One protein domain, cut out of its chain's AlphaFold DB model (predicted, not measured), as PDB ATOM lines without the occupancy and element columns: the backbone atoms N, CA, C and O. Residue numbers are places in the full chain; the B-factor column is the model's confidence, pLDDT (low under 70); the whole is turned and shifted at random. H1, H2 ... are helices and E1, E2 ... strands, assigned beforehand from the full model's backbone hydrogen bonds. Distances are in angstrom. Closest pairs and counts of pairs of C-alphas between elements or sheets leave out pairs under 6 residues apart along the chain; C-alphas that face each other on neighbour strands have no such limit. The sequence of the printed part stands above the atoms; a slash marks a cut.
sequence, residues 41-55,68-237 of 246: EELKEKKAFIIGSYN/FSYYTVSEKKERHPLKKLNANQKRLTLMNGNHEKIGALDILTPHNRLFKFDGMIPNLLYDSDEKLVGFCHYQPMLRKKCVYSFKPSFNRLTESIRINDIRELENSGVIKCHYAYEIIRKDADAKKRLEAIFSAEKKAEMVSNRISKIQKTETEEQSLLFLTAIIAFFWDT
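AT A GLANCE: This is residues 41 to 55 and 68 to 237 of the 246 residues of an uncharacterized protein of Flexilinea flocculi (UniProt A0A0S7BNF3). One long antiparallel sheet curls like part of a barrel round a single helix, H5, which lies in its hollow. At one edge of the sheet the ends of E8 and E9 reach outward as a two-stranded arm with H3 and H4 at its tip, while H2 packs over E8 and H1 grazes the sheet. The 185 printed residues hold five named helices and nine named strands, in the order H1 E1 E2 E3 E4 E5 E6 E7 H2 E8 H3 H4 E9 H5; the strands lie side by side in the order E1 to E9. The class is mixed, helices and strands; the whole is compact, with a radius of gyration of the C-alphas of 17.6 A and spans of 53 by 43 by 37 A.

IN THESE COORDINATES: H1 is residues 41 to 45, beginning at C-alpha 41 (34.596, -2.736, -47.680), and E1 is 49 to 53. E2, 68 to 79, is 31.6 A long and bends by 65 degrees at residue 75. E3 is 87 to 96, 28.8 A; E4 is 101 to 110, 27.2 A; E5 is 123 to 127; E6 is 132 to 139, 21.0 A; E7 is 144 to 150. H2 is 163 to 171. E8, 175 to 185, is 28.1 A long and bends by 62 degrees at residue 178. H3 is 190 to 198, H4 is 200 to 205 and E9 is 207 to 213. H5, 220 to 236, is 23.8 A long and ends at C-alpha 236 (33.508, 12.987, -32.500).

HOW THE PARTS SIT: The sheet is strongly twisted, its curl is 188 degrees, and E1 and E9 are its edge strands. N 49 and O 71 of E1 and E2, 2.9 A, are within hydrogen-bond range. E2 to E7 form a meander, each strand the antiparallel neighbour of the one before; N 92 and O 105 of E3 and E4 are 2.8 A apart. E8 and E9 are antiparallel at 161 degrees, with N 182 and O 210 at 2.8 A. H5 on one face of the sheet makes two layers; its closest C-alphas to E7 are Ile 230 and Val 147, 5.9 A. H2 is over E8, slantwise to the strands at 42 degrees on the local plane, at a height over the sheet of 8.7 A; Leu 169 and Ile 175 have their closest C-alphas, 5.6 A. H3 and H4 touch only at the corner, with C-alphas 196 and 202 closest at 4.5 A, and neither is on the sheet. Every O i to N i+4 pair is within hydrogen-bond range in H1, H2, H4 and H5, and 4 of 5 in H3.

THE WHOLE: The C-alphas farthest apart, of Asp 129 and Lys 191, are 53.1 A apart. Residues 56 to 67 are not printed, and C-alphas 55 and 68 are 14.5 A apart across this cut. The links E4 to E5 and E7 to H2 are long. Mean pLDDT of the printed part is 82.5; 27 residues are under 70, among them 183 to 188 and 195 to 210.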
ATOM      1  N   GLU A  41      35.114  -1.767 -48.664       75.62
ATOM      2  CA  GLU A  41      34.596  -2.736 -47.680       75.62
ATOM      3  C   GLU A  41      35.481  -2.823 -46.430       75.62
ATOM      4  O   GLU A  41      34.978  -2.737 -45.311       75.62
ATOM      5  N   GLU A  42      36.802  -2.840 -46.620       80.62
ATOM      6  CA  GLU A  42      37.784  -2.865 -45.532       80.62
ATOM      7  C   GLU A  42      37.634  -1.682 -44.553       80.62
ATOM      8  O   GLU A  42      37.743  -1.835 -43.335       80.62
ATOM      9  N   LEU A  43      37.374  -0.477 -45.065       78.81
ATOM     10  CA  LEU A  43      37.221   0.728 -44.242       78.81
ATOM     11  C   LEU A  43      35.838   0.800 -43.587       78.81
ATOM     12  O   LEU A  43      35.714   1.298 -42.462       78.81
ATOM     13  N   LYS A  44      34.822   0.242 -44.251       74.44
ATOM     14  CA  LYS A  44      33.467   0.104 -43.712       74.44
ATOM     15  C   LYS A  44      33.440  -0.817 -42.496       74.44
ATOM     16  O   LYS A  44      32.843  -0.465 -41.478       74.44
ATOM     17  N   GLU A  45      34.123  -1.958 -42.567       77.25
ATOM     18  CA  GLU A  45      34.270  -2.893 -41.442       77.25
ATOM     19  C   GLU A  45      34.943  -2.231 -40.236       77.25
ATOM     20  O   GLU A  45      34.519  -2.415 -39.093       77.25
ATOM     21  N   LYS A  46      35.936  -1.374 -40.492       74.81
ATOM     22  CA  LYS A  46      36.646  -0.589 -39.470       74.81
ATOM     23  C   LYS A  46      35.843   0.606 -38.938       74.81
ATOM     24  O   LYS A  46      36.347   1.323 -38.070       74.81
ATOM     25  N   LYS A  47      34.620   0.843 -39.439       74.75
ATOM     26  CA  LYS A  47      33.791   2.029 -39.146       74.75
ATOM     27  C   LYS A  47      34.586   3.333 -39.323       74.75
ATOM     28  O   LYS A  47      34.483   4.246 -38.499       74.75
ATOM     29  N   ALA A  48      35.433   3.389 -40.349       79.00
ATOM     30  CA  ALA A  48      36.324   4.515 -40.576       79.00
ATOM     31  C   ALA A  48      35.547   5.748 -41.057       79.00
ATOM     32  O   ALA A  48      34.619   5.649 -41.859       79.00
ATOM     33  N   PHE A  49      35.961   6.929 -40.611       80.31
ATOM     34  CA  PHE A  49      35.524   8.189 -41.202       80.31
ATOM     35  C   PHE A  49      36.547   8.624 -42.250       80.31
ATOM     36  O   PHE A  49      37.721   8.793 -41.920       80.31
ATOM     37  N   ILE A  50      36.110   8.798 -43.497       79.81
ATOM     38  CA  ILE A  50      36.996   8.999 -44.651       79.81
ATOM     39  C   ILE A  50      37.055  10.480 -45.033       79.81
ATOM     40  O   ILE A  50      36.040  11.178 -45.078       79.81
ATOM     41  N   ILE A  51      38.263  10.943 -45.341       79.50
ATOM     42  CA  ILE A  51      38.554  12.252 -45.918       79.50
ATOM     43  C   ILE A  51      39.149  12.003 -47.303       79.50
ATOM     44  O   ILE A  51      40.275  11.518 -47.423       79.50
ATOM     45  N   GLY A  52      38.387  12.325 -48.345       74.88
ATOM     46  CA  GLY A  52      38.746  12.014 -49.725       74.88
ATOM     47  C   GLY A  52      38.184  13.007 -50.737       74.88
ATOM     48  O   GLY A  52      37.398  13.899 -50.397       74.88
ATOM     49  N   SER A  53      38.611  12.861 -51.985       71.75
ATOM     50  CA  SER A  53      38.005  13.531 -53.133       71.75
ATOM     51  C   SER A  53      36.827  12.700 -53.633       71.75
ATOM     52  O   SER A  53      36.862  11.470 -53.637       71.75
ATOM     53  N   TYR A  54      35.750  13.376 -54.021       69.12
ATOM     54  CA  TYR A  54      34.540  12.736 -54.527       69.12
ATOM     55  C   TYR A  54      34.104  13.456 -55.791       69.12
ATOM     56  O   TYR A  54      34.198  14.681 -55.858       69.12
ATOM     57  N   ASN A  55      33.582  12.711 -56.764       64.69
ATOM     58  CA  ASN A  55      33.079  13.293 -57.998       64.69
ATOM     59  C   ASN A  55      31.732  14.000 -57.752       64.69
ATOM     60  O   ASN A  55      30.724  13.318 -57.541       64.69
ATOM     61  N   PHE A  68      42.646  10.797 -48.881       83.00
ATOM     62  CA  PHE A  68      43.772  11.537 -48.307       83.00
ATOM     63  C   PHE A  68      44.114  11.025 -46.911       83.00
ATOM     64  O   PHE A  68      45.274  10.822 -46.555       83.00
ATOM     65  N   SER A  69      43.083  10.831 -46.090       87.00
ATOM     66  CA  SER A  69      43.215  10.304 -44.737       87.00
ATOM     67  C   SER A  69      41.902   9.712 -44.255       87.00
ATOM     68  O   SER A  69      40.835   9.934 -44.827       87.00
ATOM     69  N   TYR A  70      41.970   8.961 -43.170       86.81
ATOM     70  CA  TYR A  70      40.794   8.521 -42.445       86.81
ATOM     71  C   TYR A  70      41.125   8.392 -40.965       86.81
ATOM     72  O   TYR A  70      42.291   8.384 -40.563       86.81
ATOM     73  N   TYR A  71      40.097   8.281 -40.135       89.38
ATOM     74  CA  TYR A  71      40.292   7.913 -38.743       89.38
ATOM     75  C   TYR A  71      39.345   6.806 -38.323       89.38
ATOM     76  O   TYR A  71      38.213   6.699 -38.797       89.38
ATOM     77  N   THR A  72      39.833   5.969 -37.417       86.00
ATOM     78  CA  THR A  72      39.048   4.911 -36.793       86.00
ATOM     79  C   THR A  72      38.813   5.231 -35.339       86.00
ATOM     80  O   THR A  72      39.650   5.814 -34.642       86.00
ATOM     81  N   VAL A  73      37.662   4.788 -34.878       78.75
ATOM     82  CA  VAL A  73      37.119   5.153 -33.594       78.75
ATOM     83  C   VAL A  73      37.242   3.961 -32.650       78.75
ATOM     84  O   VAL A  73      36.581   2.949 -32.864       78.75
ATOM     85  N   SER A  74      38.050   4.069 -31.590       78.19
ATOM     86  CA  SER A  74      38.109   2.999 -30.586       78.19
ATOM     87  C   SER A  74      36.743   2.806 -29.922       78.19
ATOM     88  O   SER A  74      36.117   3.766 -29.455       78.19
ATOM     89  N   GLU A  75      36.292   1.552 -29.842       70.38
ATOM     90  CA  GLU A  75      35.090   1.181 -29.086       70.38
ATOM     91  C   GLU A  75      35.326   1.278 -27.569       70.38
ATOM     92  O   GLU A  75      34.384   1.467 -26.794       70.38
ATOM     93  N   LYS A  76      36.591   1.215 -27.133       79.25
ATOM     94  CA  LYS A  76      36.973   1.322 -25.724       79.25
ATOM     95  C   LYS A  76      37.046   2.788 -25.304       79.25
ATOM     96  O   LYS A  76      37.856   3.560 -25.815       79.25
ATOM     97  N   LYS A  77      36.200   3.149 -24.338       80.25
ATOM     98  CA  LYS A  77      36.272   4.412 -23.597       80.25
ATOM     99  C   LYS A  77      36.879   4.138 -22.232       80.25
ATOM    100  O   LYS A  77      36.410   3.255 -21.518       80.25
ATOM    101  N   GLU A  78      37.874   4.924 -21.861       89.81
ATOM    102  CA  GLU A  78      38.554   4.810 -20.576       89.81
ATOM    103  C   GLU A  78      38.254   6.029 -19.712       89.81
ATOM    104  O   GLU A  78      37.881   7.096 -20.202       89.81
ATOM    105  N   ARG A  79      38.382   5.882 -18.393       88.44
ATOM    106  CA  ARG A  79      38.246   7.027 -17.494       88.44
ATOM    107  C   ARG A  79      39.478   7.914 -17.648       88.44
ATOM    108  O   ARG A  79      40.592   7.402 -17.625       88.44
ATOM    109  N   HIS A  80      39.283   9.228 -17.748       88.56
ATOM    110  CA  HIS A  80      40.404  10.160 -17.827       88.56
ATOM    111  C   HIS A  80      41.344   9.993 -16.609       88.56
ATOM    112  O   HIS A  80      40.839   9.832 -15.486       88.56
ATOM    113  N   PRO A  81      42.684  10.068 -16.776       85.00
ATOM    114  CA  PRO A  81      43.644   9.836 -15.690       85.00
ATOM    115  C   PRO A  81      43.381  10.694 -14.443       85.00
ATOM    116  O   PRO A  81      43.457  10.223 -13.305       85.00
ATOM    117  N   LEU A  82      42.978  11.951 -14.646       85.56
ATOM    118  CA  LEU A  82      42.494  12.813 -13.569       85.56
ATOM    119  C   LEU A  82      41.054  12.451 -13.176       85.56
ATOM    120  O   LEU A  82      40.098  13.068 -13.642       85.56
ATOM    121  N   LYS A  83      40.904  11.502 -12.243       82.69
ATOM    122  CA  LYS A  83      39.605  10.975 -11.769       82.69
ATOM    123  C   LYS A  83      38.626  12.019 -11.214       82.69
ATOM    124  O   LYS A  83      37.434  11.721 -11.142       82.69
ATOM    125  N   LYS A  84      39.127  13.192 -10.802       85.75
ATOM    126  CA  LYS A  84      38.326  14.336 -10.328       85.75
ATOM    127  C   LYS A  84      37.509  14.998 -11.442       85.75
ATOM    128  O   LYS A  84      36.549  15.703 -11.156       85.75
ATOM    129  N   LEU A  85      37.905  14.796 -12.696       84.75
ATOM    130  CA  LEU A  85      37.198  15.314 -13.856       84.75
ATOM    131  C   LEU A  85      36.065  14.358 -14.228       84.75
ATOM    132  O   LEU A  85      36.243  13.139 -14.241       84.75
ATOM    133  N   ASN A  86      34.909  14.914 -14.585       84.12
ATOM    134  CA  ASN A  86      33.801  14.157 -15.163       84.12
ATOM    135  C   ASN A  86      34.076  13.822 -16.643       84.12
ATOM    136  O   ASN A  86      33.294  14.172 -17.522       84.12
ATOM    137  N   ALA A  87      35.210  13.191 -16.935       86.00
ATOM    138  CA  ALA A  87      35.673  12.955 -18.295       86.00
ATOM    139  C   ALA A  87      36.033  11.481 -18.520       86.00
ATOM    140  O   ALA A  87      36.770  10.869 -17.743       86.00
ATOM    141  N   ASN A  88      35.521  10.932 -19.614       88.56
ATOM    142  CA  ASN A  88      36.066   9.760 -20.277       88.56
ATOM    143  C   ASN A  88      36.975  10.218 -21.415       88.56
ATOM    144  O   ASN A  88      36.728  11.252 -22.035       88.56
ATOM    145  N   GLN A  89      37.971   9.404 -21.714       90.38
ATOM    146  CA  GLN A  89      38.882   9.559 -22.828       90.38
ATOM    147  C   GLN A  89      38.655   8.425 -23.825       90.38
ATOM    148  O   GLN A  89      38.430   7.269 -23.455       90.38
ATOM    149  N   LYS A  90      38.689   8.771 -25.102       89.62
ATOM    150  CA  LYS A  90      38.528   7.852 -26.221       89.62
ATOM    151  C   LYS A  90      39.584   8.186 -27.257       89.62
ATOM    152  O   LYS A  90      39.655   9.328 -27.698       89.62
ATOM    153  N   ARG A  91      40.372   7.193 -27.654       92.62
ATOM    154  CA  ARG A  91      41.418   7.386 -28.654       92.62
ATOM    155  C   ARG A  91      40.889   7.151 -30.064       92.62
ATOM    156  O   ARG A  91      40.220   6.148 -30.327       92.62
ATOM    157  N   LEU A  92      41.214   8.078 -30.953       92.81
ATOM    158  CA  LEU A  92      41.077   7.945 -32.394       92.81
ATOM    159  C   LEU A  92      42.447   7.672 -33.002       92.81
ATOM    160  O   LEU A  92      43.416   8.351 -32.661       92.81
ATOM    161  N   THR A  93      42.512   6.718 -33.922       94.88
ATOM    162  CA  THR A  93      43.720   6.464 -34.717       94.88
ATOM    163  C   THR A  93      43.573   7.174 -36.050       94.88
ATOM    164  O   THR A  93      42.562   6.985 -36.725       94.88
ATOM    165  N   LEU A  94      44.561   7.989 -36.414       95.06
ATOM    166  CA  LEU A  94      44.575   8.783 -37.639       95.06
ATOM    167  C   LEU A  94      45.512   8.115 -38.651       95.06
ATOM    168  O   LEU A  94      46.661   7.803 -38.327       95.06
ATOM    169  N   MET A  95      45.022   7.910 -39.869       94.62
ATOM    170  CA  MET A  95      45.692   7.153 -40.927       94.62
ATOM    171  C   MET A  95      45.737   7.973 -42.223       94.62
ATOM    172  O   MET A  95      44.813   8.747 -42.488       94.62
ATOM    173  N   ASN A  96      46.775   7.804 -43.042       91.12
ATOM    174  CA  ASN A  96      46.815   8.350 -44.406       91.12
ATOM    175  C   ASN A  96      46.096   7.427 -45.415       91.12
ATOM    176  O   ASN A  96      45.612   6.349 -45.063       91.12
ATOM    177  N   GLY A  97      46.041   7.853 -46.680       85.94
ATOM    178  CA  GLY A  97      45.494   7.071 -47.796       85.94
ATOM    179  C   GLY A  97      46.172   5.724 -48.057       85.94
ATOM    180  O   GLY A  97      45.533   4.828 -48.595       85.94
ATOM    181  N   ASN A  98      47.422   5.551 -47.617       91.06
ATOM    182  CA  ASN A  98      48.202   4.317 -47.765       91.06
ATOM    183  C   ASN A  98      48.057   3.364 -46.565       91.06
ATOM    184  O   ASN A  98      48.816   2.403 -46.448       91.06
ATOM    185  N   HIS A  99      47.109   3.622 -45.660       91.56
ATOM    186  CA  HIS A  99      46.903   2.849 -44.430       91.56
ATOM    187  C   HIS A  99      48.092   2.876 -43.458       91.56
ATOM    188  O   HIS A  99      48.241   1.984 -42.620       91.56
ATOM    189  N   GLU A 100      48.898   3.933 -43.501       94.88
ATOM    190  CA  GLU A 100      49.953   4.185 -42.526       94.88
ATOM    191  C   GLU A 100      49.435   5.130 -41.444       94.88
ATOM    192  O   GLU A 100      48.688   6.080 -41.700       94.88
ATOM    193  N   LYS A 101      49.837   4.870 -40.203       95.50
ATOM    194  CA  LYS A 101      49.453   5.702 -39.070       95.50
ATOM    195  C   LYS A 101      50.191   7.037 -39.132       95.50
ATOM    196  O   LYS A 101      51.414   7.070 -39.039       95.50
ATOM    197  N   ILE A 102      49.435   8.129 -39.184       96.25
ATOM    198  CA  ILE A 102      49.975   9.499 -39.125       96.25
ATOM    199  C   ILE A 102      49.894  10.102 -37.722       96.25
ATOM    200  O   ILE A 102      50.614  11.047 -37.417       96.25
ATOM    201  N   GLY A 103      49.035   9.559 -36.853       97.00
ATOM    202  CA  GLY A 103      48.941  10.002 -35.467       97.00
ATOM    203  C   GLY A 103      47.750   9.439 -34.707       97.00
ATOM    204  O   GLY A 103      47.095   8.486 -35.140       97.00
ATOM    205  N   ALA A 104      47.468  10.036 -33.554       96.94
ATOM    206  CA  ALA A 104      46.321   9.691 -32.722       96.94
ATOM    207  C   ALA A 104      45.743  10.931 -32.033       96.94
ATOM    208  O   ALA A 104      46.477  11.852 -31.687       96.94
ATOM    209  N   LEU A 105      44.432  10.945 -31.798       96.44
ATOM    210  CA  LEU A 105      43.742  12.015 -31.075       96.44
ATOM    211  C   LEU A 105      42.969  11.428 -29.894       96.44
ATOM    212  O   LEU A 105      42.104  10.572 -30.069       96.44
ATOM    213  N   ASP A 106      43.248  11.919 -28.694       94.12
ATOM    214  CA  ASP A 106      42.475  11.609 -27.500       94.12
ATOM    215  C   ASP A 106      41.328  12.599 -27.344       94.12
ATOM    216  O   ASP A 106      41.538  13.792 -27.121       94.12
ATOM    217  N   ILE A 107      40.106  12.081 -27.419       89.19
ATOM    218  CA  ILE A 107      38.882  12.859 -27.296       89.19
ATOM    219  C   ILE A 107      38.261  12.678 -25.921       89.19
ATOM    220  O   ILE A 107      38.021  11.558 -25.454       89.19
ATOM    221  N   LEU A 108      37.939  13.808 -25.305       87.50
ATOM    222  CA  LEU A 108      37.256  13.884 -24.030       87.50
ATOM    223  C   LEU A 108      35.743  13.937 -24.231       87.50
ATOM    224  O   LEU A 108      35.213  14.712 -25.024       87.50
ATOM    225  N   THR A 109      35.033  13.117 -23.464       82.88
ATOM    226  CA  THR A 109      33.566  13.094 -23.410       82.88
ATOM    227  C   THR A 109      33.103  13.063 -21.957       82.88
ATOM    228  O   THR A 109      33.847  12.576 -21.103       82.88
ATOM    229  N   PRO A 110      31.895  13.550 -21.627       80.06
ATOM    230  CA  PRO A 110      31.385  13.464 -20.262       80.06
ATOM    231  C   PRO A 110      31.319  12.003 -19.798       80.06
ATOM    232  O   PRO A 110      30.750  11.155 -20.489       80.06
ATOM    233  N   HIS A 111      31.876  11.706 -18.619       82.06
ATOM    234  CA  HIS A 111      31.741  10.375 -18.013       82.06
ATOM    235  C   HIS A 111      30.291  10.108 -17.599       82.06
ATOM    236  O   HIS A 111      29.738   9.046 -17.875       82.06
ATOM    237  N   ASN A 112      29.659  11.103 -16.980       76.69
ATOM    238  CA  ASN A 112      28.268  11.071 -16.570       76.69
ATOM    239  C   ASN A 112      27.567  12.370 -17.000       76.69
ATOM    240  O   ASN A 112      28.057  13.470 -16.749       76.69
ATOM    241  N   ARG A 113      26.407  12.235 -17.648       72.19
ATOM    242  CA  ARG A 113      25.637  13.352 -18.221       72.19
ATOM    243  C   ARG A 113      25.048  14.306 -17.177       72.19
ATOM    244  O   ARG A 113      24.746  15.440 -17.520       72.19
ATOM    245  N   LEU A 114      24.877  13.861 -15.930       72.56
ATOM    246  CA  LEU A 114      24.291  14.663 -14.849       72.56
ATOM    247  C   LEU A 114      25.302  15.599 -14.173       72.56
ATOM    248  O   LEU A 114      24.907  16.496 -13.435       72.56
ATOM    249  N   PHE A 115      26.602  15.396 -14.402       71.88
ATOM    250  CA  PHE A 115      27.652  16.211 -13.802       71.88
ATOM    251  C   PHE A 115      28.256  17.177 -14.819       71.88
ATOM    252  O   PHE A 115      28.306  16.911 -16.020       71.88
ATOM    253  N   LYS A 116      28.774  18.303 -14.323       79.56
ATOM    254  CA  LYS A 116      29.438  19.305 -15.158       79.56
ATOM    255  C   LYS A 116      30.646  18.692 -15.875       79.56
ATOM    256  O   LYS A 116      31.523  18.120 -15.232       79.56
ATOM    257  N   PHE A 117      30.690  18.835 -17.195       80.31
ATOM    258  CA  PHE A 117      31.844  18.519 -18.035       80.31
ATOM    259  C   PHE A 117      32.491  19.821 -18.498       80.31
ATOM    260  O   PHE A 117      31.791  20.749 -18.902       80.31
ATOM    261  N   ASP A 118      33.816  19.905 -18.406       81.12
ATOM    262  CA  ASP A 118      34.549  21.084 -18.849       81.12
ATOM    263  C   ASP A 118      35.107  20.861 -20.258       81.12
ATOM    264  O   ASP A 118      36.118  20.187 -20.447       81.12
ATOM    265  N   GLY A 119      34.421  21.430 -21.250       78.12
ATOM    266  CA  GLY A 119      34.824  21.351 -22.654       78.12
ATOM    267  C   GLY A 119      36.049  22.202 -23.017       78.12
ATOM    268  O   GLY A 119      36.483  22.142 -24.163       78.12
ATOM    269  N   MET A 120      36.596  22.989 -22.083       86.00
ATOM    270  CA  MET A 120      37.816  23.789 -22.286       86.00
ATOM    271  C   MET A 120      39.095  23.032 -21.896       86.00
ATOM    272  O   MET A 120      40.180  23.611 -21.860       86.00
ATOM    273  N   ILE A 121      38.987  21.744 -21.567       88.94
ATOM    274  CA  ILE A 121      40.157  20.890 -21.362       88.94
ATOM    275  C   ILE A 121      40.701  20.464 -22.741       88.94
ATOM    276  O   ILE A 121      39.915  20.051 -23.602       88.94
ATOM    277  N   PRO A 122      42.024  20.550 -22.974       92.94
ATOM    278  CA  PRO A 122      42.649  20.112 -24.218       92.94
ATOM    279  C   PRO A 122      42.390  18.637 -24.556       92.94
ATOM    280  O   PRO A 122      42.430  17.762 -23.696       92.94
ATOM    281  N   ASN A 123      42.178  18.363 -25.843       94.00
ATOM    282  CA  ASN A 123      42.092  17.021 -26.421       94.00
ATOM    283  C   ASN A 123      43.442  16.717 -27.069       94.00
ATOM    284  O   ASN A 123      43.883  17.467 -27.938       94.00
ATOM    285  N   LEU A 124      44.135  15.686 -26.605       95.25
ATOM    286  CA  LEU A 124      45.568  15.521 -26.848       95.25
ATOM    287  C   LEU A 124      45.851  14.913 -28.223       95.25
ATOM    288  O   LEU A 124      45.242  13.910 -28.584       95.25
ATOM    289  N   LEU A 125      46.782  15.507 -28.972       97.25
ATOM    290  CA  LEU A 125      47.162  15.066 -30.312       97.25
ATOM    291  C   LEU A 125      48.598  14.537 -30.326       97.25
ATOM    292  O   LEU A 125      49.532  15.224 -29.903       97.25
ATOM    293  N   TYR A 126      48.752  13.342 -30.881       96.56
ATOM    294  CA  TYR A 126      50.002  12.605 -30.961       96.56
ATOM    295  C   TYR A 126      50.395  12.378 -32.417       96.56
ATOM    296  O   TYR A 126      49.524  12.216 -33.278       96.56
ATOM    297  N   ASP A 127      51.697  12.347 -32.679       95.88
ATOM    298  CA  ASP A 127      52.252  11.957 -33.973       95.88
ATOM    299  C   ASP A 127      52.256  10.426 -34.162       95.88
ATOM    300  O   ASP A 127      51.734   9.658 -33.342       95.88
ATOM    301  N   SER A 128      52.820   9.967 -35.281       95.62
ATOM    302  CA  SER A 128      52.962   8.544 -35.606       95.62
ATOM    303  C   SER A 128      53.712   7.760 -34.520       95.62
ATOM    304  O   SER A 128      53.329   6.622 -34.226       95.62
ATOM    305  N   ASP A 129      54.696   8.399 -33.880       95.50
ATOM    306  CA  ASP A 129      55.565   7.856 -32.829       95.50
ATOM    307  C   ASP A 129      54.927   7.878 -31.427       95.50
ATOM    308  O   ASP A 129      55.605   7.561 -30.448       95.50
ATOM    309  N   GLU A 130      53.651   8.260 -31.298       94.56
ATOM    310  CA  GLU A 130      52.966   8.463 -30.008       94.56
ATOM    311  C   GLU A 130      53.568   9.595 -29.155       94.56
ATOM    312  O   GLU A 130      53.327   9.673 -27.944       94.56
ATOM    313  N   LYS A 131      54.322  10.519 -29.757       94.81
ATOM    314  CA  LYS A 131      54.774  11.727 -29.063       94.81
ATOM    315  C   LYS A 131      53.675  12.766 -29.113       94.81
ATOM    316  O   LYS A 131      53.029  12.978 -30.135       94.81
ATOM    317  N   LEU A 132      53.475  13.445 -27.992       94.94
ATOM    318  CA  LEU A 132      52.502  14.519 -27.908       94.94
ATOM    319  C   LEU A 132      53.024  15.757 -28.649       94.94
ATOM    320  O   LEU A 132      54.037  16.334 -28.256       94.94
ATOM    321  N   VAL A 133      52.312  16.174 -29.695       94.94
ATOM    322  CA  VAL A 133      52.733  17.260 -30.602       94.94
ATOM    323  C   VAL A 133      51.758  18.432 -30.641       94.94
ATOM    324  O   VAL A 133      52.095  19.523 -31.108       94.94
ATOM    325  N   GLY A 134      50.538  18.231 -30.149       96.00
ATOM    326  CA  GLY A 134      49.512  19.254 -30.199       96.00
ATOM    327  C   GLY A 134      48.309  18.962 -29.321       96.00
ATOM    328  O   GLY A 134      48.272  17.999 -28.554       96.00
ATOM    329  N   PHE A 135      47.299  19.808 -29.460       96.56
ATOM    330  CA  PHE A 135      45.995  19.574 -28.866       96.56
ATOM    331  C   PHE A 135      44.882  20.249 -29.666       96.56
ATOM    332  O   PHE A 135      45.073  21.296 -30.288       96.56
ATOM    333  N   CYS A 136      43.689  19.670 -29.601       95.12
ATOM    334  CA  CYS A 136      42.458  20.303 -30.033       95.12
ATOM    335  C   CYS A 136      41.755  20.960 -28.841       95.12
ATOM    336  O   CYS A 136      41.709  20.412 -27.738       95.12
ATOM    337  N   HIS A 137      41.197  22.147 -29.051       92.75
ATOM    338  CA  HIS A 137      40.566  22.925 -27.991       92.75
ATOM    339  C   HIS A 137      39.299  23.613 -28.491       92.75
ATOM    340  O   HIS A 137      39.242  24.104 -29.623       92.75
ATOM    341  N   TYR A 138      38.283  23.659 -27.633       87.12
ATOM    342  CA  TYR A 138      37.030  24.341 -27.910       87.12
ATOM    343  C   TYR A 138      36.979  25.709 -27.231       87.12
ATOM    344  O   TYR A 138      37.211  25.847 -26.035       87.12
ATOM    345  N   GLN A 139      36.634  26.731 -28.008       83.94
ATOM    346  CA  GLN A 139      36.476  28.110 -27.569       83.94
ATOM    347  C   GLN A 139      34.983  28.480 -27.585       83.94
ATOM    348  O   GLN A 139      34.486  28.984 -28.598       83.94
ATOM    349  N   PRO A 140      34.243  28.255 -26.480       76.62
ATOM    350  CA  PRO A 140      32.787  28.402 -26.457       76.62
ATOM    351  C   PRO A 140      32.301  29.801 -26.821       76.62
ATOM    352  O   PRO A 140      31.386  29.935 -27.630       76.62
ATOM    353  N   MET A 141      32.939  30.851 -26.291       79.56
ATOM    354  CA  MET A 141      32.517  32.233 -26.570       79.56
ATOM    355  C   MET A 141      32.674  32.617 -28.045       79.56
ATOM    356  O   MET A 141      31.993  33.519 -28.516       79.56
ATOM    357  N   LEU A 142      33.568  31.936 -28.767       76.56
ATOM    358  CA  LEU A 142      33.834  32.176 -30.183       76.56
ATOM    359  C   LEU A 142      33.172  31.134 -31.090       76.56
ATOM    360  O   LEU A 142      33.316  31.222 -32.304       76.56
ATOM    361  N   ARG A 143      32.452  30.155 -30.518       74.25
ATOM    362  CA  ARG A 143      31.821  29.049 -31.260       74.25
ATOM    363  C   ARG A 143      32.797  28.358 -32.217       74.25
ATOM    364  O   ARG A 143      32.456  28.014 -33.349       74.25
ATOM    365  N   LYS A 144      34.028  28.183 -31.742       79.75
ATOM    366  CA  LYS A 144      35.183  27.809 -32.552       79.75
ATOM    367  C   LYS A 144      35.892  26.607 -31.946       79.75
ATOM    368  O   LYS A 144      36.076  26.538 -30.733       79.75
ATOM    369  N   LYS A 145      36.303  25.665 -32.787       87.44
ATOM    370  CA  LYS A 145      37.216  24.573 -32.431       87.44
ATOM    371  C   LYS A 145      38.553  24.849 -33.116       87.44
ATOM    372  O   LYS A 145      38.572  25.313 -34.250       87.44
ATOM    373  N   CYS A 146      39.662  24.580 -32.450       91.50
ATOM    374  CA  CYS A 146      40.994  24.839 -32.993       91.50
ATOM    375  C   CYS A 146      41.905  23.639 -32.769       91.50
ATOM    376  O   CYS A 146      41.728  22.913 -31.790       91.50
ATOM    377  N   VAL A 147      42.906  23.484 -33.632       95.00
ATOM    378  CA  VAL A 147      44.045  22.585 -33.423       95.00
ATOM    379  C   VAL A 147      45.322  23.405 -33.290       95.00
ATOM    380  O   VAL A 147      45.607  24.291 -34.102       95.00
ATOM    381  N   TYR A 148      46.075  23.100 -32.243       96.19
ATOM    382  CA  TYR A 148      47.294  23.790 -31.867       96.19
ATOM    383  C   TYR A 148      48.473  22.830 -31.863       96.19
ATOM    384  O   TYR A 148      48.337  21.702 -31.395       96.19
ATOM    385  N   SER A 149      49.641  23.306 -32.283       95.81
ATOM    386  CA  SER A 149      50.913  22.756 -31.809       95.81
ATOM    387  C   SER A 149      51.415  23.582 -30.626       95.81
ATOM    388  O   SER A 149      50.991  24.725 -30.429       95.81
ATOM    389  N   PHE A 150      52.342  23.036 -29.844       94.44
ATOM    390  CA  PHE A 150      52.913  23.729 -28.689       94.44
ATOM    391  C   PHE A 150      54.429  23.538 -28.594       94.44
ATOM    392  O   PHE A 150      54.991  22.592 -29.142       94.44
ATOM    393  N   LYS A 151      55.107  24.451 -27.894       90.25
ATOM    394  CA  LYS A 151      56.521  24.304 -27.521       90.25
ATOM    395  C   LYS A 151      56.668  23.335 -26.343       90.25
ATOM    396  O   LYS A 151      55.806  23.353 -25.468       90.25
ATOM    397  N   PRO A 152      57.793  22.608 -26.212       83.56
ATOM    398  CA  PRO A 152      58.014  21.654 -25.116       83.56
ATOM    399  C   PRO A 152      57.806  22.205 -23.693       83.56
ATOM    400  O   PRO A 152      57.542  21.445 -22.771       83.56
ATOM    401  N   SER A 153      57.907  23.524 -23.500       82.62
ATOM    402  CA  SER A 153      57.658  24.198 -22.221       82.62
ATOM    403  C   SER A 153      56.179  24.271 -21.812       82.62
ATOM    404  O   SER A 153      55.875  24.727 -20.711       82.62
ATOM    405  N   PHE A 154      55.245  23.898 -22.687       89.38
ATOM    406  CA  PHE A 154      53.815  23.967 -22.415       89.38
ATOM    407  C   PHE A 154      53.355  22.808 -21.519       89.38
ATOM    408  O   PHE A 154      53.472  21.643 -21.884       89.38
ATOM    409  N   ASN A 155      52.796  23.131 -20.350       85.56
ATOM    410  CA  ASN A 155      52.424  22.152 -19.321       85.56
ATOM    411  C   ASN A 155      50.931  22.170 -18.935       85.56
ATOM    412  O   ASN A 155      50.516  21.408 -18.065       85.56
ATOM    413  N   ARG A 156      50.100  22.989 -19.596       86.75
ATOM    414  CA  ARG A 156      48.667  23.168 -19.274       86.75
ATOM    415  C   ARG A 156      47.752  22.161 -19.990       86.75
ATOM    416  O   ARG A 156      46.623  22.472 -20.345       86.75
ATOM    417  N   LEU A 157      48.243  20.945 -20.234       87.50
ATOM    418  CA  LEU A 157      47.566  19.928 -21.055       87.50
ATOM    419  C   LEU A 157      46.419  19.211 -20.331       87.50
ATOM    420  O   LEU A 157      45.569  18.601 -20.970       87.50
ATOM    421  N   THR A 158      46.394  19.276 -19.002       85.12
ATOM    422  CA  THR A 158      45.425  18.552 -18.163       85.12
ATOM    423  C   THR A 158      44.477  19.475 -17.398       85.12
ATOM    424  O   THR A 158      43.803  19.043 -16.460       85.12
ATOM    425  N   GLU A 159      44.459  20.757 -17.741       88.19
ATOM    426  CA  GLU A 159      43.648  21.778 -17.087       88.19
ATOM    427  C   GLU A 159      42.867  22.595 -18.109       88.19
ATOM    428  O   GLU A 159      43.191  22.618 -19.293       88.19
ATOM    429  N   SER A 160      41.811  23.254 -17.643       88.31
ATOM    430  CA  SER A 160      40.968  24.088 -18.490       88.31
ATOM    431  C   SER A 160      41.718  25.346 -18.919       88.31
ATOM    432  O   SER A 160      42.255  26.071 -18.074       88.31
ATOM    433  N   ILE A 161      41.705  25.642 -20.216       90.00
ATOM    434  CA  ILE A 161      42.387  26.811 -20.773       90.00
ATOM    435  C   ILE A 161      41.344  27.833 -21.214       90.00
ATOM    436  O   ILE A 161      40.505  27.571 -22.075       90.00
ATOM    437  N   ARG A 162      41.362  29.029 -20.621       89.56
ATOM    438  CA  ARG A 162      40.406  30.076 -20.996       89.56
ATOM    439  C   ARG A 162      40.847  30.764 -22.284       89.56
ATOM    440  O   ARG A 162      42.003  30.730 -22.679       89.56
ATOM    441  N   ILE A 163      39.924  31.470 -22.929       85.44
ATOM    442  CA  ILE A 163      40.215  32.182 -24.186       85.44
ATOM    443  C   ILE A 163      41.302  33.252 -24.005       85.44
ATOM    444  O   ILE A 163      42.142  33.412 -24.888       85.44
ATOM    445  N   ASN A 164      41.316  33.955 -22.868       88.12
ATOM    446  CA  ASN A 164      42.366  34.936 -22.576       88.12
ATOM    447  C   ASN A 164      43.742  34.262 -22.471       88.12
ATOM    448  O   ASN A 164      44.692  34.751 -23.072       88.12
ATOM    449  N   ASP A 165      43.811  33.095 -21.823       91.62
ATOM    450  CA  ASP A 165      45.039  32.297 -21.748       91.62
ATOM    451  C   ASP A 165      45.515  31.873 -23.141       91.62
ATOM    452  O   ASP A 165      46.691  31.999 -23.458       91.62
ATOM    453  N   ILE A 166      44.605  31.392 -24.000       91.38
ATOM    454  CA  ILE A 166      44.944  30.996 -25.375       91.38
ATOM    455  C   ILE A 166      45.579  32.165 -26.131       91.38
ATOM    456  O   ILE A 166      46.624  31.986 -26.748       91.38
ATOM    457  N   ARG A 167      44.993  33.365 -26.045       89.31
ATOM    458  CA  ARG A 167      45.539  34.558 -26.710       89.31
ATOM    459  C   ARG A 167      46.937  34.904 -26.203       89.31
ATOM    460  O   ARG A 167      47.815  35.207 -27.002       89.31
ATOM    461  N   GLU A 168      47.158  34.850 -24.893       92.62
ATOM    462  CA  GLU A 168      48.477  35.095 -24.297       92.62
ATOM    463  C   GLU A 168      49.509  34.043 -24.733       92.62
ATOM    464  O   GLU A 168      50.645  34.381 -25.080       92.62
ATOM    465  N   LEU A 169      49.112  32.770 -24.780       93.62
ATOM    466  CA  LEU A 169      49.954  31.657 -25.223       93.62
ATOM    467  C   LEU A 169      50.292  31.740 -26.720       93.62
ATOM    468  O   LEU A 169      51.417  31.416 -27.106       93.62
ATOM    469  N   GLU A 170      49.355  32.180 -27.562       92.62
ATOM    470  CA  GLU A 170      49.595  32.434 -28.989       92.62
ATOM    471  C   GLU A 170      50.532  33.631 -29.186       92.62
ATOM    472  O   GLU A 170      51.522  33.524 -29.910       92.62
ATOM    473  N   ASN A 171      50.281  34.746 -28.491       92.38
ATOM    474  CA  ASN A 171      51.094  35.963 -28.592       92.38
ATOM    475  C   ASN A 171      52.535  35.752 -28.106       92.38
ATOM    476  O   ASN A 171      53.472  36.318 -28.665       92.38
ATOM    477  N   SER A 172      52.728  34.918 -27.083       92.12
ATOM    478  CA  SER A 172      54.056  34.510 -26.601       92.12
ATOM    479  C   SER A 172      54.690  33.389 -27.443       92.12
ATOM    480  O   SER A 172      55.834  32.986 -27.206       92.12
ATOM    481  N   GLY A 173      53.962  32.864 -28.434       90.75
ATOM    482  CA  GLY A 173      54.402  31.778 -29.302       90.75
ATOM    483  C   GLY A 173      54.649  30.465 -28.561       90.75
ATOM    484  O   GLY A 173      55.469  29.663 -29.014       90.75
ATOM    485  N   VAL A 174      54.021  30.259 -27.401       94.69
ATOM    486  CA  VAL A 174      54.032  28.982 -26.667       94.69
ATOM    487  C   VAL A 174      53.171  27.956 -27.392       94.69
ATOM    488  O   VAL A 174      53.546  26.785 -27.455       94.69
ATOM    489  N   ILE A 175      52.063  28.402 -27.987       94.88
ATOM    490  CA  ILE A 175      51.207  27.596 -28.859       94.88
ATOM    491  C   ILE A 175      51.066  28.261 -30.231       94.88
ATOM    492  O   ILE A 175      51.257  29.469 -30.372       94.88
ATOM    493  N   LYS A 176      50.732  27.466 -31.246       94.62
ATOM    494  CA  LYS A 176      50.496  27.913 -32.624       94.62
ATOM    495  C   LYS A 176      49.222  27.276 -33.160       94.62
ATOM    496  O   LYS A 176      49.130  26.051 -33.184       94.62
ATOM    497  N   CYS A 177      48.245  28.086 -33.566       93.19
ATOM    498  CA  CYS A 177      47.008  27.603 -34.181       93.19
ATOM    499  C   CYS A 177      47.228  27.292 -35.661       93.19
ATOM    500  O   CYS A 177      47.570  28.187 -36.432       93.19
ATOM    501  N   HIS A 178      46.984  26.045 -36.068       87.88
ATOM    502  CA  HIS A 178      47.140  25.618 -37.465       87.88
ATOM    503  C   HIS A 178      45.822  25.645 -38.216       87.88
ATOM    504  O   HIS A 178      45.743  26.220 -39.300       87.88
ATOM    505  N   TYR A 179      44.777  25.076 -37.616       84.94
ATOM    506  CA  TYR A 179      43.439  25.064 -38.190       84.94
ATOM    507  C   TYR A 179      42.385  25.492 -37.179       84.94
ATOM    508  O   TYR A 179      42.449  25.188 -35.986       84.94
ATOM    509  N   ALA A 180      41.379  26.167 -37.710       84.69
ATOM    510  CA  ALA A 180      40.217  26.657 -37.004       84.69
ATOM    511  C   ALA A 180      38.964  26.136 -37.695       84.69
ATOM    512  O   ALA A 180      38.779  26.386 -38.881       84.69
ATOM    513  N   TYR A 181      38.098  25.465 -36.952       81.12
ATOM    514  CA  TYR A 181      36.741  25.163 -37.365       81.12
ATOM    515  C   TYR A 181      35.776  26.178 -36.749       81.12
ATOM    516  O   TYR A 181      35.733  26.348 -35.527       81.12
ATOM    517  N   GLU A 182      34.987  26.829 -37.593       71.25
ATOM    518  CA  GLU A 182      34.054  27.886 -37.222       71.25
ATOM    519  C   GLU A 182      32.676  27.628 -37.829       71.25
ATOM    520  O   GLU A 182      32.541  27.138 -38.953       71.25
ATOM    521  N   ILE A 183      31.649  28.009 -37.073       67.88
ATOM    522  CA  ILE A 183      30.267  28.021 -37.535       67.88
ATOM    523  C   ILE A 183      29.864  29.462 -37.843       67.88
ATOM    524  O   ILE A 183      29.696  30.282 -36.940       67.88
ATOM    525  N   ILE A 184      29.687  29.765 -39.126       67.25
ATOM    526  CA  ILE A 184      29.320  31.091 -39.630       67.25
ATOM    527  C   ILE A 184      27.814  31.121 -39.887       67.25
ATOM    528  O   ILE A 184      27.275  30.259 -40.578       67.25
ATOM    529  N   ARG A 185      27.116  32.132 -39.362       66.25
ATOM    530  CA  ARG A 185      25.713  32.379 -39.724       66.25
ATOM    531  C   ARG A 185      25.657  33.049 -41.094       66.25
ATOM    532  O   ARG A 185      26.356  34.034 -41.318       66.25
ATOM    533  N   LYS A 186      24.834  32.521 -41.995       66.88
ATOM    534  CA  LYS A 186      24.545  33.150 -43.286       66.88
ATOM    535  C   LYS A 186      23.534  34.275 -43.088       66.88
ATOM    536  O   LYS A 186      22.652  34.176 -42.230       66.88
ATOM    537  N   ASP A 187      23.633  35.312 -43.912       61.47
ATOM    538  CA  ASP A 187      22.597  36.334 -43.973       61.47
ATOM    539  C   ASP A 187      21.279  35.700 -44.431       61.47
ATOM    540  O   ASP A 187      21.191  35.053 -45.475       61.47
ATOM    541  N   ALA A 188      20.253  35.856 -43.599       60.81
ATOM    542  CA  ALA A 188      18.924  35.311 -43.821       60.81
ATOM    543  C   ALA A 188      17.885  36.411 -43.616       60.81
ATOM    544  O   ALA A 188      17.923  37.124 -42.604       60.81
ATOM    545  N   ASP A 189      16.956  36.514 -44.566       72.62
ATOM    546  CA  ASP A 189      15.777  37.368 -44.459       72.62
ATOM    547  C   ASP A 189      14.848  36.916 -43.313       72.62
ATOM    548  O   ASP A 189      14.989  35.832 -42.736       72.62
ATOM    549  N   ALA A 190      13.893  37.774 -42.945       73.06
ATOM    550  CA  ALA A 190      12.983  37.514 -41.830       73.06
ATOM    551  C   ALA A 190      12.153  36.227 -42.015       73.06
ATOM    552  O   ALA A 190      11.852  35.547 -41.036       73.06
ATOM    553  N   LYS A 191      11.828  35.868 -43.263       76.56
ATOM    554  CA  LYS A 191      11.048  34.671 -43.591       76.56
ATOM    555  C   LYS A 191      11.857  33.400 -43.324       76.56
ATOM    556  O   LYS A 191      11.388  32.530 -42.597       76.56
ATOM    557  N   LYS A 192      13.097  33.330 -43.811       66.25
ATOM    558  CA  LYS A 192      14.017  32.207 -43.564       66.25
ATOM    559  C   LYS A 192      14.335  32.041 -42.081       66.25
ATOM    560  O   LYS A 192      14.416  30.917 -41.595       66.25
ATOM    561  N   ARG A 193      14.449  33.148 -41.335       69.00
ATOM    562  CA  ARG A 193      14.607  33.108 -39.870       69.00
ATOM    563  C   ARG A 193      13.397  32.481 -39.179       69.00
ATOM    564  O   ARG A 193      13.586  31.667 -38.283       69.00
ATOM    565  N   LEU A 194      12.177  32.834 -39.593       70.12
ATOM    566  CA  LEU A 194      10.944  32.247 -39.057       70.12
ATOM    567  C   LEU A 194      10.841  30.756 -39.386       70.12
ATOM    568  O   LEU A 194      10.578  29.956 -38.496       70.12
ATOM    569  N   GLU A 195      11.115  30.367 -40.631       68.88
ATOM    570  CA  GLU A 195      11.115  28.962 -41.056       68.88
ATOM    571  C   GLU A 195      12.129  28.125 -40.262       68.88
ATOM    572  O   GLU A 195      11.829  27.010 -39.827       68.88
ATOM    573  N   ALA A 196      13.306  28.690 -39.985       60.97
ATOM    574  CA  ALA A 196      14.315  28.048 -39.161       60.97
ATOM    575  C   ALA A 196      13.887  27.870 -37.703       60.97
ATOM    576  O   ALA A 196      14.356  26.939 -37.073       60.97
ATOM    577  N   ILE A 197      12.981  28.664 -37.128       63.00
ATOM    578  CA  ILE A 197      12.512  28.407 -35.751       63.00
ATOM    579  C   ILE A 197      11.834  27.030 -35.660       63.00
ATOM    580  O   ILE A 197      12.046  26.306 -34.680       63.00
ATOM    581  N   PHE A 198      11.108  26.644 -36.711       61.12
ATOM    582  CA  PHE A 198      10.237  25.469 -36.736       61.12
ATOM    583  C   PHE A 198      10.826  24.245 -37.452       61.12
ATOM    584  O   PHE A 198      10.246  23.168 -37.363       61.12
ATOM    585  N   SER A 199      11.974  24.366 -38.130       49.66
ATOM    586  CA  SER A 199      12.607  23.244 -38.836       49.66
ATOM    587  C   SER A 199      14.116  23.183 -38.605       49.66
ATOM    588  O   SER A 199      14.843  24.131 -38.891       49.66
ATOM    589  N   ALA A 200      14.603  22.032 -38.127       48.03
ATOM    590  CA  ALA A 200      16.034  21.764 -37.970       48.03
ATOM    591  C   ALA A 200      16.783  21.795 -39.314       48.03
ATOM    592  O   ALA A 200      17.927  22.246 -39.370       48.03
ATOM    593  N   GLU A 201      16.119  21.392 -40.397       52.84
ATOM    594  CA  GLU A 201      16.663  21.461 -41.753       52.84
ATOM    595  C   GLU A 201      16.896  22.911 -42.175       52.84
ATOM    596  O   GLU A 201      17.993  23.284 -42.593       52.84
ATOM    597  N   LYS A 202      15.905  23.774 -41.930       56.59
ATOM    598  CA  LYS A 202      16.006  25.212 -42.198       56.59
ATOM    599  C   LYS A 202      17.012  25.922 -41.289       56.59
ATOM    600  O   LYS A 202      17.685  26.847 -41.742       56.59
ATOM    601  N   LYS A 203      17.212  25.461 -40.045       54.94
ATOM    602  CA  LYS A 203      18.311  25.947 -39.179       54.94
ATOM    603  C   LYS A 203      19.681  25.656 -39.779       54.94
ATOM    604  O   LYS A 203      20.553  26.519 -39.722       54.94
ATOM    605  N   ALA A 204      19.878  24.465 -40.338       55.62
ATOM    606  CA  ALA A 204      21.152  24.096 -40.945       55.62
ATOM    607  C   ALA A 204      21.435  24.896 -42.226       55.62
ATOM    608  O   ALA A 204      22.577  25.284 -42.458       55.62
ATOM    609  N   GLU A 205      20.405  25.226 -43.014       59.53
ATOM    610  CA  GLU A 205      20.549  26.088 -44.199       59.53
ATOM    611  C   GLU A 205      21.105  27.482 -43.850       59.53
ATOM    612  O   GLU A 205      21.872  28.052 -44.635       59.53
ATOM    613  N   MET A 206      20.781  28.004 -42.660       58.00
ATOM    614  CA  MET A 206      21.233  29.310 -42.153       58.00
ATOM    615  C   MET A 206      22.681  29.334 -41.654       58.00
ATOM    616  O   MET A 206      23.170  30.372 -41.199       58.00
ATOM    617  N   VAL A 207      23.374  28.205 -41.703       57.78
ATOM    618  CA  VAL A 207      24.696  28.043 -41.123       57.78
ATOM    619  C   VAL A 207      25.667  27.530 -42.187       57.78
ATOM    620  O   VAL A 207      25.306  26.774 -43.086       57.78
ATOM    621  N   SER A 208      26.908  28.000 -42.126       63.16
ATOM    622  CA  SER A 208      28.025  27.510 -42.922       63.16
ATOM    623  C   SER A 208      29.127  27.023 -41.992       63.16
ATOM    624  O   SER A 208      29.513  27.724 -41.057       63.16
ATOM    625  N   ASN A 209      29.631  25.827 -42.262       65.19
ATOM    626  CA  ASN A 209      30.761  25.253 -41.550       65.19
ATOM    627  C   ASN A 209      32.032  25.596 -42.319       65.19
ATOM    628  O   ASN A 209      32.084  25.403 -43.533       65.19
ATOM    629  N   ARG A 210      33.049  26.112 -41.630       67.88
ATOM    630  CA  ARG A 210      34.305  26.528 -42.254       67.88
ATOM    631  C   ARG A 210      35.492  25.971 -41.493       67.88
ATOM    632  O   ARG A 210      35.589  26.175 -40.290       67.88
ATOM    633  N   ILE A 211      36.424  25.349 -42.213       74.88
ATOM    634  CA  ILE A 211      37.779  25.086 -41.722       74.88
ATOM    635  C   ILE A 211      38.716  26.099 -42.376       74.88
ATOM    636  O   ILE A 211      38.812  26.163 -43.598       74.88
ATOM    637  N   SER A 212      39.397  26.894 -41.560       75.50
ATOM    638  CA  SER A 212      40.396  27.871 -41.987       75.50
ATOM    639  C   SER A 212      41.782  27.384 -41.590       75.50
ATOM    640  O   SER A 212      42.007  27.078 -40.417       75.50
ATOM    641  N   LYS A 213      42.720  27.359 -42.541       78.56
ATOM    642  CA  LYS A 213      44.148  27.244 -42.237       78.56
ATOM    643  C   LYS A 213      44.635  28.606 -41.746       78.56
ATOM    644  O   LYS A 213      44.524  29.594 -42.463       78.56
ATOM    645  N   ILE A 214      45.103  28.664 -40.505       80.56
ATOM    646  CA  ILE A 214      45.544  29.902 -39.849       80.56
ATOM    647  C   ILE A 214      47.052  30.078 -40.007       80.56
ATOM    648  O   ILE A 214      47.521  31.182 -40.272       80.56
ATOM    649  N   GLN A 215      47.812  28.989 -39.873       75.88
ATOM    650  CA  GLN A 215      49.267  28.994 -40.013       75.88
ATOM    651  C   GLN A 215      49.737  27.841 -40.898       75.88
ATOM    652  O   GLN A 215      49.078  26.805 -41.025       75.88
ATOM    653  N   LYS A 216      50.888  28.041 -41.548       75.69
ATOM    654  CA  LYS A 216      51.557  26.986 -42.309       75.69
ATOM    655  C   LYS A 216      52.216  26.003 -41.349       75.69
ATOM    656  O   LYS A 216      52.849  26.402 -40.375       75.69
ATOM    657  N   THR A 217      52.055  24.727 -41.663       79.44
ATOM    658  CA  THR A 217      52.806  23.634 -41.056       79.44
ATOM    659  C   THR A 217      54.189  23.539 -41.679       79.44
ATOM    660  O   THR A 217      54.429  24.086 -42.756       79.44
ATOM    661  N   GLU A 218      55.095  22.844 -40.998       81.50
ATOM    662  CA  GLU A 218      56.470  22.673 -41.472       81.50
ATOM    663  C   GLU A 218      56.548  21.631 -42.592       81.50
ATOM    664  O   GLU A 218      57.339  21.785 -43.517       81.50
ATOM    665  N   THR A 219      55.686  20.610 -42.536       81.00
ATOM    666  CA  THR A 219      55.627  19.530 -43.527       81.00
ATOM    667  C   THR A 219      54.193  19.236 -43.975       81.00
ATOM    668  O   THR A 219      53.218  19.711 -43.369       81.00
ATOM    669  N   GLU A 220      54.053  18.463 -45.055       79.88
ATOM    670  CA  GLU A 220      52.753  18.001 -45.556       79.88
ATOM    671  C   GLU A 220      52.130  16.965 -44.615       79.88
ATOM    672  O   GLU A 220      50.930  17.032 -44.353       79.88
ATOM    673  N   GLU A 221      52.936  16.094 -44.004       84.50
ATOM    674  CA  GLU A 221      52.492  15.099 -43.022       84.50
ATOM    675  C   GLU A 221      51.910  15.774 -41.777       84.50
ATOM    676  O   GLU A 221      50.835  15.397 -41.311       84.50
ATOM    677  N   GLN A 222      52.563  16.830 -41.274       85.12
ATOM    678  CA  GLN A 222      52.008  17.643 -40.190       85.12
ATOM    679  C   GLN A 222      50.713  18.347 -40.615       85.12
ATOM    680  O   GLN A 222      49.774  18.451 -39.822       85.12
ATOM    681  N   SER A 223      50.645  18.835 -41.861       84.94
ATOM    682  CA  SER A 223      49.430  19.462 -42.395       84.94
ATOM    683  C   SER A 223      48.271  18.475 -42.409       84.94
ATOM    684  O   SER A 223      47.174  18.831 -41.976       84.94
ATOM    685  N   LEU A 224      48.522  17.252 -42.881       86.31
ATOM    686  CA  LEU A 224      47.543  16.178 -42.928       86.31
ATOM    687  C   LEU A 224      47.115  15.792 -41.512       86.31
ATOM    688  O   LEU A 224      45.923  15.807 -41.231       86.31
ATOM    689  N   LEU A 225      48.061  15.577 -40.591       93.38
ATOM    690  CA  LEU A 225      47.781  15.269 -39.188       93.38
ATOM    691  C   LEU A 225      46.855  16.308 -38.541       93.38
ATOM    692  O   LEU A 225      45.822  15.947 -37.974       93.38
ATOM    693  N   PHE A 226      47.194  17.599 -38.624       90.12
ATOM    694  CA  PHE A 226      46.388  18.651 -37.997       90.12
ATOM    695  C   PHE A 226      45.031  18.835 -38.674       90.12
ATOM    696  O   PHE A 226      44.043  19.085 -37.978       90.12
ATOM    697  N   LEU A 227      44.956  18.682 -39.998       87.00
ATOM    698  CA  LEU A 227      43.694  18.728 -40.730       87.00
ATOM    699  C   LEU A 227      42.782  17.561 -40.319       87.00
ATOM    700  O   LEU A 227      41.648  17.788 -39.897       87.00
ATOM    701  N   THR A 228      43.282  16.325 -40.362       89.94
ATOM    702  CA  THR A 228      42.541  15.131 -39.934       89.94
ATOM    703  C   THR A 228      42.106  15.259 -38.474       89.94
ATOM    704  O   THR A 228      40.959  14.952 -38.152       89.94
ATOM    705  N   ALA A 229      42.962  15.796 -37.598       93.81
ATOM    706  CA  ALA A 229      42.642  16.013 -36.192       93.81
ATOM    707  C   ALA A 229      41.512  17.032 -35.977       93.81
ATOM    708  O   ALA A 229      40.611  16.757 -35.187       93.81
ATOM    709  N   ILE A 230      41.505  18.184 -36.666       89.25
ATOM    710  CA  ILE A 230      40.420  19.169 -36.497       89.25
ATOM    711  C   ILE A 230      39.080  18.630 -37.017       89.25
ATOM    712  O   ILE A 230      38.038  18.901 -36.418       89.25
ATOM    713  N   ILE A 231      39.106  17.823 -38.082       86.00
ATOM    714  CA  ILE A 231      37.919  17.154 -38.629       86.00
ATOM    715  C   ILE A 231      37.402  16.110 -37.640       86.00
ATOM    716  O   ILE A 231      36.224  16.131 -37.287       86.00
ATOM    717  N   ALA A 232      38.279  15.234 -37.152       87.44
ATOM    718  CA  ALA A 232      37.934  14.210 -36.175       87.44
ATOM    719  C   ALA A 232      37.398  14.836 -34.880       87.44
ATOM    720  O   ALA A 232      36.328  14.476 -34.398       87.44
ATOM    721  N   PHE A 233      38.077  15.866 -34.367       88.00
ATOM    722  CA  PHE A 233      37.613  16.623 -33.212       88.00
ATOM    723  C   PHE A 233      36.235  17.238 -33.455       88.00
ATOM    724  O   PHE A 233      35.394  17.202 -32.560       88.00
ATOM    725  N   PHE A 234      35.969  17.787 -34.642       80.88
ATOM    726  CA  PHE A 234      34.653  18.329 -34.961       80.88
ATOM    727  C   PHE A 234      33.548  17.265 -34.872       80.88
ATOM    728  O   PHE A 234      32.561  17.519 -34.179       80.88
ATOM    729  N   TRP A 235      33.739  16.112 -35.515       76.25
ATOM    730  CA  TRP A 235      32.724  15.063 -35.654       76.25
ATOM    731  C   TRP A 235      32.527  14.200 -34.402       76.25
ATOM    732  O   TRP A 235      31.392  13.867 -34.067       76.25
ATOM    733  N   ASP A 236      33.598  13.852 -33.686       76.06
ATOM    734  CA  ASP A 236      33.508  12.987 -32.500       76.06
ATOM    735  C   ASP A 236      33.164  13.751 -31.220       76.06
ATOM    736  O   ASP A 236      32.693  13.147 -30.250       76.06
ATOM    737  N   THR A 237      33.373  15.072 -31.187       69.56
ATOM    738  CA  THR A 237      32.885  15.877 -30.065       69.56
ATOM    739  C   THR A 237      31.517  16.455 -30.378       69.56
ATOM    740  O   THR A 237      31.380  17.455 -31.088       69.56
TER     741      THR A 237